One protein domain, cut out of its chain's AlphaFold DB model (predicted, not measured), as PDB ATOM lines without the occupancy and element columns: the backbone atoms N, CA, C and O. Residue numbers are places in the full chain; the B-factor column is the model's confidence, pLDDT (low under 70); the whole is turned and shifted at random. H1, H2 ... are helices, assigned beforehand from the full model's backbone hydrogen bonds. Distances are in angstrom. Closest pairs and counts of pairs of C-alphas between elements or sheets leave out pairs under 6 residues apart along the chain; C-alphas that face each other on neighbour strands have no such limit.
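What this domain is: This is residues 2 to 76 of the 171 residues of an uncharacterized protein of Panicum hallii (UniProt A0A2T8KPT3). One long helix, H1, makes a slanting bar; the unnamed stretch before it first folds back on itself as a loop, then runs to the beginning of H1, so that this stretch and H1 open like a V. At the other end of H1, the short helices H2 and H3 and the unnamed stretch between them make a small, loose head. The printed part has 75 residues, with three named helices in the order H1, H2, H3 and no named strand. The class is all helix, though the helices hold 33 of the 75 residues. The whole is loose, with a radius of gyration of the C-alphas of 15.1 A and spans of 41 by 31 by 19 A.

How they stand to each other: Residues 2 to 3 pair with residues 15 to 16, antiparallel. H1, residues 24 to 42, and H2, residues 44 to 49, are close but not clearly touching; their closest C-alphas, of Cys 40 and Val 47, are 6.3 A apart. Their lines are about perpendicular, at 79 degrees. H2 and H3, residues 63 to 70, are close but not clearly touching, with the closest C-alphas, of Ala 48 and Arg 68, 7.3 A apart. They run the same way at a shallow tilt of 17 degrees. H1 and H3 are apart. In H1, H2 and H3 every O i to N i+4 pair is within hydrogen-bond range.

Where its parts are: Residues 2 to 23 hold no named element. H1 begins at C-alpha 24 (-50.603, 49.990, -26.739) and is 26.9 A long. H2 is 8.5 A long and begins at C-alpha 44 (-46.751, 53.428, 3.018). H3 is 10.3 A long and ends at C-alpha 70 (-40.998, 39.650, 12.187).

The domain as a whole: The two C-alphas farthest apart, of Tyr 22 and Gly 73, are 44.2 A apart. The printed part has no cut. The link from H1 to H2 is tight, with 1 residue, and that from H2 to H3 is long, with 13. Mean pLDDT of the printed part is 70.9; residue 45 and residues 47 to 76 are under 70.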
ATOM      1  N   THR A   2     -56.538  57.934 -15.307       87.81
ATOM      2  CA  THR A   2     -56.855  58.412 -13.957       87.81
ATOM      3  C   THR A   2     -57.520  57.291 -13.173       87.81
ATOM      4  O   THR A   2     -58.515  56.727 -13.630       87.81
ATOM      5  N   ILE A   3     -56.970  56.957 -12.009       85.69
ATOM      6  CA  ILE A   3     -57.629  56.107 -11.017       85.69
ATOM      7  C   ILE A   3     -58.411  57.043 -10.092       85.69
ATOM      8  O   ILE A   3     -57.799  57.902  -9.450       85.69
ATOM      9  N   PRO A   4     -59.748  56.925 -10.041       85.25
ATOM     10  CA  PRO A   4     -60.571  57.812  -9.236       85.25
ATOM     11  C   PRO A   4     -60.323  57.597  -7.741       85.25
ATOM     12  O   PRO A   4     -59.866  56.536  -7.309       85.25
ATOM     13  N   GLN A   5     -60.673  58.607  -6.947       82.75
ATOM     14  CA  GLN A   5     -60.626  58.529  -5.490       82.75
ATOM     15  C   GLN A   5     -61.444  57.336  -4.970       82.75
ATOM     16  O   GLN A   5     -62.550  57.054  -5.439       82.75
ATOM     17  N   HIS A   6     -60.897  56.646  -3.970       77.94
ATOM     18  CA  HIS A   6     -61.536  55.476  -3.385       77.94
ATOM     19  C   HIS A   6     -62.825  55.865  -2.626       77.94
ATOM     20  O   HIS A   6     -62.783  56.738  -1.755       77.94
ATOM     21  N   PRO A   7     -63.961  55.180  -2.866       74.75
ATOM     22  CA  PRO A   7     -65.285  55.603  -2.388       74.75
ATOM     23  C   PRO A   7     -65.427  55.657  -0.861       74.75
ATOM     24  O   PRO A   7     -66.238  56.418  -0.345       74.75
ATOM     25  N   PHE A   8     -64.625  54.882  -0.126       73.62
ATOM     26  CA  PHE A   8     -64.654  54.832   1.344       73.62
ATOM     27  C   PHE A   8     -63.428  55.476   2.010       73.62
ATOM     28  O   PHE A   8     -63.282  55.419   3.229       73.62
ATOM     29  N   ARG A   9     -62.507  56.053   1.226       73.44
ATOM     30  CA  ARG A   9     -61.271  56.673   1.726       73.44
ATOM     31  C   ARG A   9     -61.122  58.057   1.094       73.44
ATOM     32  O   ARG A   9     -60.329  58.253   0.183       73.44
ATOM     33  N   SER A  10     -61.876  59.027   1.607       76.50
ATOM     34  CA  SER A  10     -61.902  60.419   1.114       76.50
ATOM     35  C   SER A  10     -60.571  61.172   1.245       76.50
ATOM     36  O   SER A  10     -60.405  62.246   0.674       76.50
ATOM     37  N   GLN A  11     -59.613  60.624   1.994       77.69
ATOM     38  CA  GLN A  11     -58.259  61.166   2.113       77.69
ATOM     39  C   GLN A  11     -57.338  60.701   0.975       77.69
ATOM     40  O   GLN A  11     -56.301  61.317   0.742       77.69
ATOM     41  N   TRP A  12     -57.708  59.638   0.253       84.12
ATOM     42  CA  TRP A  12     -56.915  59.103  -0.850       84.12
ATOM     43  C   TRP A  12     -57.169  59.935  -2.095       84.12
ATOM     44  O   TRP A  12     -58.282  59.954  -2.623       84.12
ATOM     45  N   GLN A  13     -56.154  60.669  -2.535       84.88
ATOM     46  CA  GLN A  13     -56.269  61.502  -3.725       84.88
ATOM     47  C   GLN A  13     -56.343  60.620  -4.986       84.88
ATOM     48  O   GLN A  13     -55.790  59.518  -4.991       84.88
ATOM     49  N   PRO A  14     -57.024  61.068  -6.056       89.69
ATOM     50  CA  PRO A  14     -56.981  60.387  -7.347       89.69
ATOM     51  C   PRO A  14     -55.541  60.235  -7.856       89.69
ATOM     52  O   PRO A  14     -54.717  61.134  -7.683       89.69
ATOM     53  N   ILE A  15     -55.246  59.115  -8.519       90.62
ATOM     54  CA  ILE A  15     -53.925  58.868  -9.110       90.62
ATOM     55  C   ILE A  15     -54.006  59.134 -10.607       90.62
ATOM     56  O   ILE A  15     -54.640  58.386 -11.355       90.62
ATOM     57  N   GLU A  16     -53.336  60.191 -11.046       90.75
ATOM     58  CA  GLU A  16     -53.207  60.543 -12.456       90.75
ATOM     59  C   GLU A  16     -51.857  60.080 -12.992       90.75
ATOM     60  O   GLU A  16     -50.798  60.386 -12.445       90.75
ATOM     61  N   VAL A  17     -51.895  59.313 -14.078       89.25
ATOM     62  CA  VAL A  17     -50.708  58.764 -14.725       89.25
ATOM     63  C   VAL A  17     -50.777  59.052 -16.211       89.25
ATOM     64  O   VAL A  17     -51.646  58.526 -16.913       89.25
ATOM     65  N   ASP A  18     -49.825  59.841 -16.693       89.25
ATOM     66  CA  ASP A  18     -49.613  60.070 -18.116       89.25
ATOM     67  C   ASP A  18     -48.301  59.419 -18.573       89.25
ATOM     68  O   ASP A  18     -47.226  59.656 -18.003       89.25
ATOM     69  N   VAL A  19     -48.412  58.510 -19.542       85.06
ATOM     70  CA  VAL A  19     -47.284  57.793 -20.147       85.06
ATOM     71  C   VAL A  19     -47.654  57.357 -21.556       85.06
ATOM     72  O   VAL A  19     -48.782  56.936 -21.807       85.06
ATOM     73  N   VAL A  20     -46.672  57.401 -22.453       83.38
ATOM     74  CA  VAL A  20     -46.795  56.951 -23.841       83.38
ATOM     75  C   VAL A  20     -45.765  55.852 -24.081       83.38
ATOM     76  O   VAL A  20     -44.573  56.058 -23.863       83.38
ATOM     77  N   GLY A  21     -46.230  54.675 -24.500       79.50
ATOM     78  CA  GLY A  21     -45.394  53.550 -24.913       79.50
ATOM     79  C   GLY A  21     -45.369  53.380 -26.433       79.50
ATOM     80  O   GLY A  21     -46.212  53.912 -27.152       79.50
ATOM     81  N   TYR A  22     -44.402  52.605 -26.929       74.69
ATOM     82  CA  TYR A  22     -44.252  52.321 -28.363       74.69
ATOM     83  C   TYR A  22     -45.409  51.470 -28.919       74.69
ATOM     84  O   TYR A  22     -45.858  51.679 -30.045       74.69
ATOM     85  N   ARG A  23     -45.931  50.526 -28.122       84.31
ATOM     86  CA  ARG A  23     -47.173  49.787 -28.397       84.31
ATOM     87  C   ARG A  23     -48.226  50.101 -27.340       84.31
ATOM     88  O   ARG A  23     -47.916  50.491 -26.213       84.31
ATOM     89  N   LEU A  24     -49.490  49.845 -27.680       81.00
ATOM     90  CA  LEU A  24     -50.603  49.990 -26.739       81.00
ATOM     91  C   LEU A  24     -50.420  49.108 -25.491       81.00
ATOM     92  O   LEU A  24     -50.673  49.570 -24.385       81.00
ATOM     93  N   VAL A  25     -49.928  47.873 -25.658       76.50
ATOM     94  CA  VAL A  25     -49.661  46.963 -24.528       76.50
ATOM     95  C   VAL A  25     -48.570  47.508 -23.602       76.50
ATOM     96  O   VAL A  25     -48.787  47.570 -22.398       76.50
ATOM     97  N   ASP A  26     -47.474  48.029 -24.162       73.19
ATOM     98  CA  ASP A  26     -46.384  48.642 -23.392       73.19
ATOM     99  C   ASP A  26     -46.884  49.873 -22.618       73.19
ATOM    100  O   ASP A  26     -46.494  50.111 -21.476       73.19
ATOM    101  N   THR A  27     -47.786  50.648 -23.231       84.12
ATOM    102  CA  THR A  27     -48.421  51.812 -22.598       84.12
ATOM    103  C   THR A  27     -49.273  51.383 -21.408       84.12
ATOM    104  O   THR A  27     -49.141  51.957 -20.332       84.12
ATOM    105  N   ILE A  28     -50.108  50.354 -21.567       82.12
ATOM    106  CA  ILE A  28     -50.978  49.840 -20.498       82.12
ATOM    107  C   ILE A  28     -50.146  49.284 -19.339       82.12
ATOM    108  O   ILE A  28     -50.412  49.630 -18.189       82.12
ATOM    109  N   GLU A  29     -49.131  48.467 -19.624       80.44
ATOM    110  CA  GLU A  29     -48.247  47.904 -18.596       80.44
ATOM    111  C   GLU A  29     -47.506  49.007 -17.835       80.44
ATOM    112  O   GLU A  29     -47.506  49.022 -16.603       80.44
ATOM    113  N   THR A  30     -46.945  49.984 -18.551       79.19
ATOM    114  CA  THR A  30     -46.207  51.101 -17.943       79.19
ATOM    115  C   THR A  30     -47.121  51.989 -17.100       79.19
ATOM    116  O   THR A  30     -46.759  52.382 -15.991       79.19
ATOM    117  N   VAL A  31     -48.322  52.287 -17.600       88.69
ATOM    118  CA  VAL A  31     -49.338  53.053 -16.871       88.69
ATOM    119  C   VAL A  31     -49.748  52.317 -15.592       88.69
ATOM    120  O   VAL A  31     -49.776  52.931 -14.527       88.69
ATOM    121  N   ALA A  32     -50.020  51.011 -15.671       82.56
ATOM    122  CA  ALA A  32     -50.405  50.202 -14.518       82.56
ATOM    123  C   ALA A  32     -49.289  50.148 -13.463       82.56
ATOM    124  O   ALA A  32     -49.548  50.363 -12.279       82.56
ATOM    125  N   LEU A  33     -48.040  49.934 -13.885       82.56
ATOM    126  CA  LEU A  33     -46.896  49.872 -12.977       82.56
ATOM    127  C   LEU A  33     -46.662  51.214 -12.270       82.56
ATOM    128  O   LEU A  33     -46.453  51.259 -11.058       82.56
ATOM    129  N   LYS A  34     -46.751  52.323 -13.013       81.69
ATOM    130  CA  LYS A  34     -46.563  53.677 -12.479       81.69
ATOM    131  C   LYS A  34     -47.701  54.088 -11.542       81.69
ATOM    132  O   LYS A  34     -47.444  54.742 -10.531       81.69
ATOM    133  N   ALA A  35     -48.930  53.654 -11.818       85.75
ATOM    134  CA  ALA A  35     -50.063  53.819 -10.915       85.75
ATOM    135  C   ALA A  35     -49.866  53.071  -9.589       85.75
ATOM    136  O   ALA A  35     -50.023  53.671  -8.528       85.75
ATOM    137  N   ILE A  36     -49.469  51.794  -9.643       81.75
ATOM    138  CA  ILE A  36     -49.174  50.984  -8.450       81.75
ATOM    139  C   ILE A  36     -48.043  51.622  -7.642       81.75
ATOM    140  O   ILE A  36     -48.164  51.779  -6.432       81.75
ATOM    141  N   HIS A  37     -46.966  52.048  -8.302       80.25
ATOM    142  CA  HIS A  37     -45.846  52.698  -7.627       80.25
ATOM    143  C   HIS A  37     -46.267  54.002  -6.931       80.25
ATOM    144  O   HIS A  37     -45.914  54.236  -5.778       80.25
ATOM    145  N   THR A  38     -47.075  54.825  -7.605       86.00
ATOM    146  CA  THR A  38     -47.602  56.076  -7.036       86.00
ATOM    147  C   THR A  38     -48.483  55.803  -5.820       86.00
ATOM    148  O   THR A  38     -48.308  56.448  -4.789       86.00
ATOM    149  N   PHE A  39     -49.367  54.804  -5.908       84.06
ATOM    150  CA  PHE A  39     -50.194  54.359  -4.790       84.06
ATOM    151  C   PHE A  39     -49.339  53.935  -3.589       84.06
ATOM    152  O   PHE A  39     -49.571  54.393  -2.471       84.06
ATOM    153  N   CYS A  40     -48.317  53.108  -3.824       78.31
ATOM    154  CA  CYS A  40     -47.470  52.606  -2.751       78.31
ATOM    155  C   CYS A  40     -46.703  53.721  -2.029       78.31
ATOM    156  O   CYS A  40     -46.581  53.686  -0.808       78.31
ATOM    157  N   ASN A  41     -46.236  54.727  -2.768       79.81
ATOM    158  CA  ASN A  41     -45.534  55.870  -2.186       79.81
ATOM    159  C   ASN A  41     -46.467  56.780  -1.370       79.81
ATOM    160  O   ASN A  41     -46.028  57.391  -0.399       79.81
ATOM    161  N   GLN A  42     -47.740  56.888  -1.760       82.88
ATOM    162  CA  GLN A  42     -48.731  57.714  -1.062       82.88
ATOM    163  C   GLN A  42     -49.275  57.051   0.212       82.88
ATOM    164  O   GLN A  42     -49.687  57.759   1.130       82.88
ATOM    165  N   HIS A  43     -49.262  55.717   0.282       77.81
ATOM    166  CA  HIS A  43     -49.894  54.943   1.358       77.81
ATOM    167  C   HIS A  43     -48.942  53.916   2.000       77.81
ATOM    168  O   HIS A  43     -49.238  52.719   2.018       77.81
ATOM    169  N   PRO A  44     -47.780  54.346   2.534       72.31
ATOM    170  CA  PRO A  44     -46.751  53.428   3.018       72.31
ATOM    171  C   PRO A  44     -47.214  52.583   4.215       72.31
ATOM    172  O   PRO A  44     -46.845  51.417   4.320       72.31
ATOM    173  N   ILE A  45     -48.059  53.133   5.095       68.31
ATOM    174  CA  ILE A  45     -48.568  52.424   6.280       68.31
ATOM    175  C   ILE A  45     -49.601  51.374   5.875       68.31
ATOM    176  O   ILE A  45     -49.610  50.272   6.413       68.31
ATOM    177  N   GLU A  46     -50.469  51.682   4.918       70.19
ATOM    178  CA  GLU A  46     -51.474  50.750   4.418       70.19
ATOM    179  C   GLU A  46     -50.836  49.633   3.597       70.19
ATOM    180  O   GLU A  46     -51.245  48.482   3.734       70.19
ATOM    181  N   VAL A  47     -49.787  49.942   2.831       65.19
ATOM    182  CA  VAL A  47     -48.960  48.940   2.146       65.19
ATOM    183  C   VAL A  47     -48.195  48.061   3.138       65.19
ATOM    184  O   VAL A  47     -48.060  46.864   2.899       65.19
ATOM    185  N   ALA A  48     -47.716  48.618   4.255       58.31
ATOM    186  CA  ALA A  48     -46.995  47.861   5.279       58.31
ATOM    187  C   ALA A  48     -47.918  47.020   6.183       58.31
ATOM    188  O   ALA A  48     -47.562  45.899   6.538       58.31
ATOM    189  N   GLY A  49     -49.085  47.553   6.565       52.16
ATOM    190  CA  GLY A  49     -50.013  46.949   7.529       52.16
ATOM    191  C   GLY A  49     -51.099  46.061   6.918       52.16
ATOM    192  O   GLY A  49     -51.658  45.218   7.610       52.16
ATOM    193  N   HIS A  50     -51.402  46.235   5.633       53.66
ATOM    194  CA  HIS A  50     -52.213  45.313   4.842       53.66
ATOM    195  C   HIS A  50     -51.440  45.054   3.560       53.66
ATOM    196  O   HIS A  50     -51.761  45.664   2.535       53.66
ATOM    197  N   PRO A  51     -50.390  44.215   3.601       50.03
ATOM    198  CA  PRO A  51     -49.608  43.956   2.415       50.03
ATOM    199  C   PRO A  51     -50.569  43.483   1.331       50.03
ATOM    200  O   PRO A  51     -51.120  42.382   1.386       50.03
ATOM    201  N   ILE A  52     -50.780  44.335   0.327       47.22
ATOM    202  CA  ILE A  52     -51.150  43.875  -0.999       47.22
ATOM    203  C   ILE A  52     -49.959  42.999  -1.364       47.22
ATOM    204  O   ILE A  52     -48.919  43.501  -1.782       47.22
ATOM    205  N   GLY A  53     -50.068  41.710  -1.039       47.81
ATOM    206  CA  GLY A  53     -49.019  40.710  -1.150       47.81
ATOM    207  C   GLY A  53     -48.717  40.451  -2.612       47.81
ATOM    208  O   GLY A  53     -49.074  39.407  -3.148       47.81
ATOM    209  N   LEU A  54     -48.129  41.438  -3.276       43.91
ATOM    210  CA  LEU A  54     -47.803  41.361  -4.682       43.91
ATOM    211  C   LEU A  54     -46.304  41.341  -4.912       43.91
ATOM    212  O   LEU A  54     -45.909  40.672  -5.857       43.91
ATOM    213  N   PHE A  55     -45.461  41.928  -4.052       44.44
ATOM    214  CA  PHE A  55     -44.014  41.859  -4.267       44.44
ATOM    215  C   PHE A  55     -43.215  41.796  -2.956       44.44
ATOM    216  O   PHE A  55     -43.433  42.629  -2.074       44.44
ATOM    217  N   PRO A  56     -42.289  40.830  -2.808       47.91
ATOM    218  CA  PRO A  56     -41.297  40.880  -1.747       47.91
ATOM    219  C   PRO A  56     -40.318  42.026  -2.036       47.91
ATOM    220  O   PRO A  56     -40.105  42.395  -3.195       47.91
ATOM    221  N   ALA A  57     -39.696  42.574  -0.991       47.00
ATOM    222  CA  ALA A  57     -38.495  43.371  -1.200       47.00
ATOM    223  C   ALA A  57     -37.452  42.504  -1.912       47.00
ATOM    224  O   ALA A  57     -37.342  41.306  -1.651       47.00
ATOM    225  N   ILE A  58     -36.716  43.116  -2.834       46.44
ATOM    226  CA  ILE A  58     -35.723  42.435  -3.677       46.44
ATOM    227  C   ILE A  58     -34.591  41.832  -2.825       46.44
ATOM    228  O   ILE A  58     -33.942  40.879  -3.248       46.44
ATOM    229  N   ASP A  59     -34.388  42.361  -1.617       53.03
ATOM    230  CA  ASP A  59     -33.305  42.005  -0.716       53.03
ATOM    231  C   ASP A  59     -33.851  41.536   0.640       53.03
ATOM    232  O   ASP A  59     -34.638  42.227   1.288       53.03
ATOM    233  N   SER A  60     -33.414  40.358   1.087       54.03
ATOM    234  CA  SER A  60     -33.754  39.816   2.405       54.03
ATOM    235  C   SER A  60     -33.065  40.556   3.558       54.03
ATOM    236  O   SER A  60     -33.434  40.368   4.717       54.03
ATOM    237  N   SER A  61     -32.082  41.403   3.258       58.44
ATOM    238  CA  SER A  61     -31.436  42.296   4.217       58.44
ATOM    239  C   SER A  61     -32.143  43.649   4.372       58.44
ATOM    240  O   SER A  61     -31.785  44.412   5.269       58.44
ATOM    241  N   ASP A  62     -33.189  43.923   3.581       61.75
ATOM    242  CA  ASP A  62     -34.015  45.126   3.718       61.75
ATOM    243  C   ASP A  62     -34.656  45.183   5.128       61.75
ATOM    244  O   ASP A  62     -35.364  44.252   5.533       61.75
ATOM    245  N   PRO A  63     -34.435  46.255   5.913       63.78
ATOM    246  CA  PRO A  63     -35.082  46.444   7.210       63.78
ATOM    247  C   PRO A  63     -36.612  46.328   7.151       63.78
ATOM    248  O   PRO A  63     -37.218  45.770   8.066       63.78
ATOM    249  N   GLU A  64     -37.234  46.762   6.054       56.41
ATOM    250  CA  GLU A  64     -38.678  46.657   5.833       56.41
ATOM    251  C   GLU A  64     -39.114  45.208   5.566       56.41
ATOM    252  O   GLU A  64     -40.198  44.786   5.973       56.41
ATOM    253  N   TRP A  65     -38.267  44.399   4.916       58.97
ATOM    254  CA  TRP A  65     -38.489  42.955   4.782       58.97
ATOM    255  C   TRP A  65     -38.457  42.264   6.141       58.97
ATOM    256  O   TRP A  65     -39.376  41.516   6.477       58.97
ATOM    257  N   ASN A  66     -37.435  42.564   6.941       61.38
ATOM    258  CA  ASN A  66     -37.285  42.007   8.279       61.38
ATOM    259  C   ASN A  66     -38.438  42.418   9.196       61.38
ATOM    260  O   ASN A  66     -38.941  41.583   9.942       61.38
ATOM    261  N   PHE A  67     -38.918  43.660   9.099       63.75
ATOM    262  CA  PHE A  67     -40.089  44.125   9.835       63.75
ATOM    263  C   PHE A  67     -41.363  43.362   9.440       63.75
ATOM    264  O   PHE A  67     -42.082  42.882  10.321       63.75
ATOM    265  N   ARG A  68     -41.617  43.176   8.135       60.34
ATOM    266  CA  ARG A  68     -42.773  42.416   7.621       60.34
ATOM    267  C   ARG A  68     -42.742  40.944   8.031       60.34
ATOM    268  O   ARG A  68     -43.769  40.412   8.445       60.34
ATOM    269  N   ILE A  69     -41.576  40.299   7.951       58.41
ATOM    270  CA  ILE A  69     -41.399  38.919   8.412       58.41
ATOM    271  C   ILE A  69     -41.548  38.853   9.932       58.41
ATOM    272  O   ILE A  69     -42.345  38.065  10.408       58.41
ATOM    273  N   ALA A  70     -40.896  39.703  10.723       61.31
ATOM    274  CA  ALA A  70     -40.998  39.650  12.187       61.31
ATOM    275  C   ALA A  70     -42.441  39.793  12.717       61.31
ATOM    276  O   ALA A  70     -42.753  39.285  13.792       61.31
ATOM    277  N   HIS A  71     -43.328  40.431  11.946       57.06
ATOM    278  CA  HIS A  71     -44.730  40.637  12.296       57.06
ATOM    279  C   HIS A  71     -45.702  39.783  11.461       57.06
ATOM    280  O   HIS A  71     -46.888  40.105  11.418       57.06
ATOM    281  N   TYR A  72     -45.263  38.671  10.844       57.91
ATOM    282  CA  TYR A  72     -46.100  37.810   9.980       57.91
ATOM    283  C   TYR A  72     -47.357  37.239  10.664       57.91
ATOM    284  O   TYR A  72     -48.240  36.720   9.983       57.91
ATOM    285  N   GLY A  73     -47.460  37.326  11.995       57.66
ATOM    286  CA  GLY A  73     -48.586  36.816  12.780       57.66
ATOM    287  C   GLY A  73     -49.960  37.363  12.373       57.66
ATOM    288  O   GLY A  73     -50.946  36.689  12.618       57.66
ATOM    289  N   HIS A  74     -50.029  38.525  11.711       57.09
ATOM    290  CA  HIS A  74     -51.280  39.066  11.155       57.09
ATOM    291  C   HIS A  74     -51.614  38.545   9.740       57.09
ATOM    292  O   HIS A  74     -52.749  38.676   9.295       57.09
ATOM    293  N   MET A  75     -50.632  37.982   9.018       51.88
ATOM    294  CA  MET A  75     -50.832  37.321   7.716       51.88
ATOM    295  C   MET A  75     -51.240  35.851   7.866       51.88
ATOM    296  O   MET A  75     -51.809  35.273   6.941       51.88
ATOM    297  N   LEU A  76     -50.963  35.257   9.029       57.12
ATOM    298  CA  LEU A  76     -51.696  34.093   9.505       57.12
ATOM    299  C   LEU A  76     -53.122  34.568   9.803       57.12
ATOM    300  O   LEU A  76     -53.408  35.018  10.907       57.12
TER     301      LEU A  76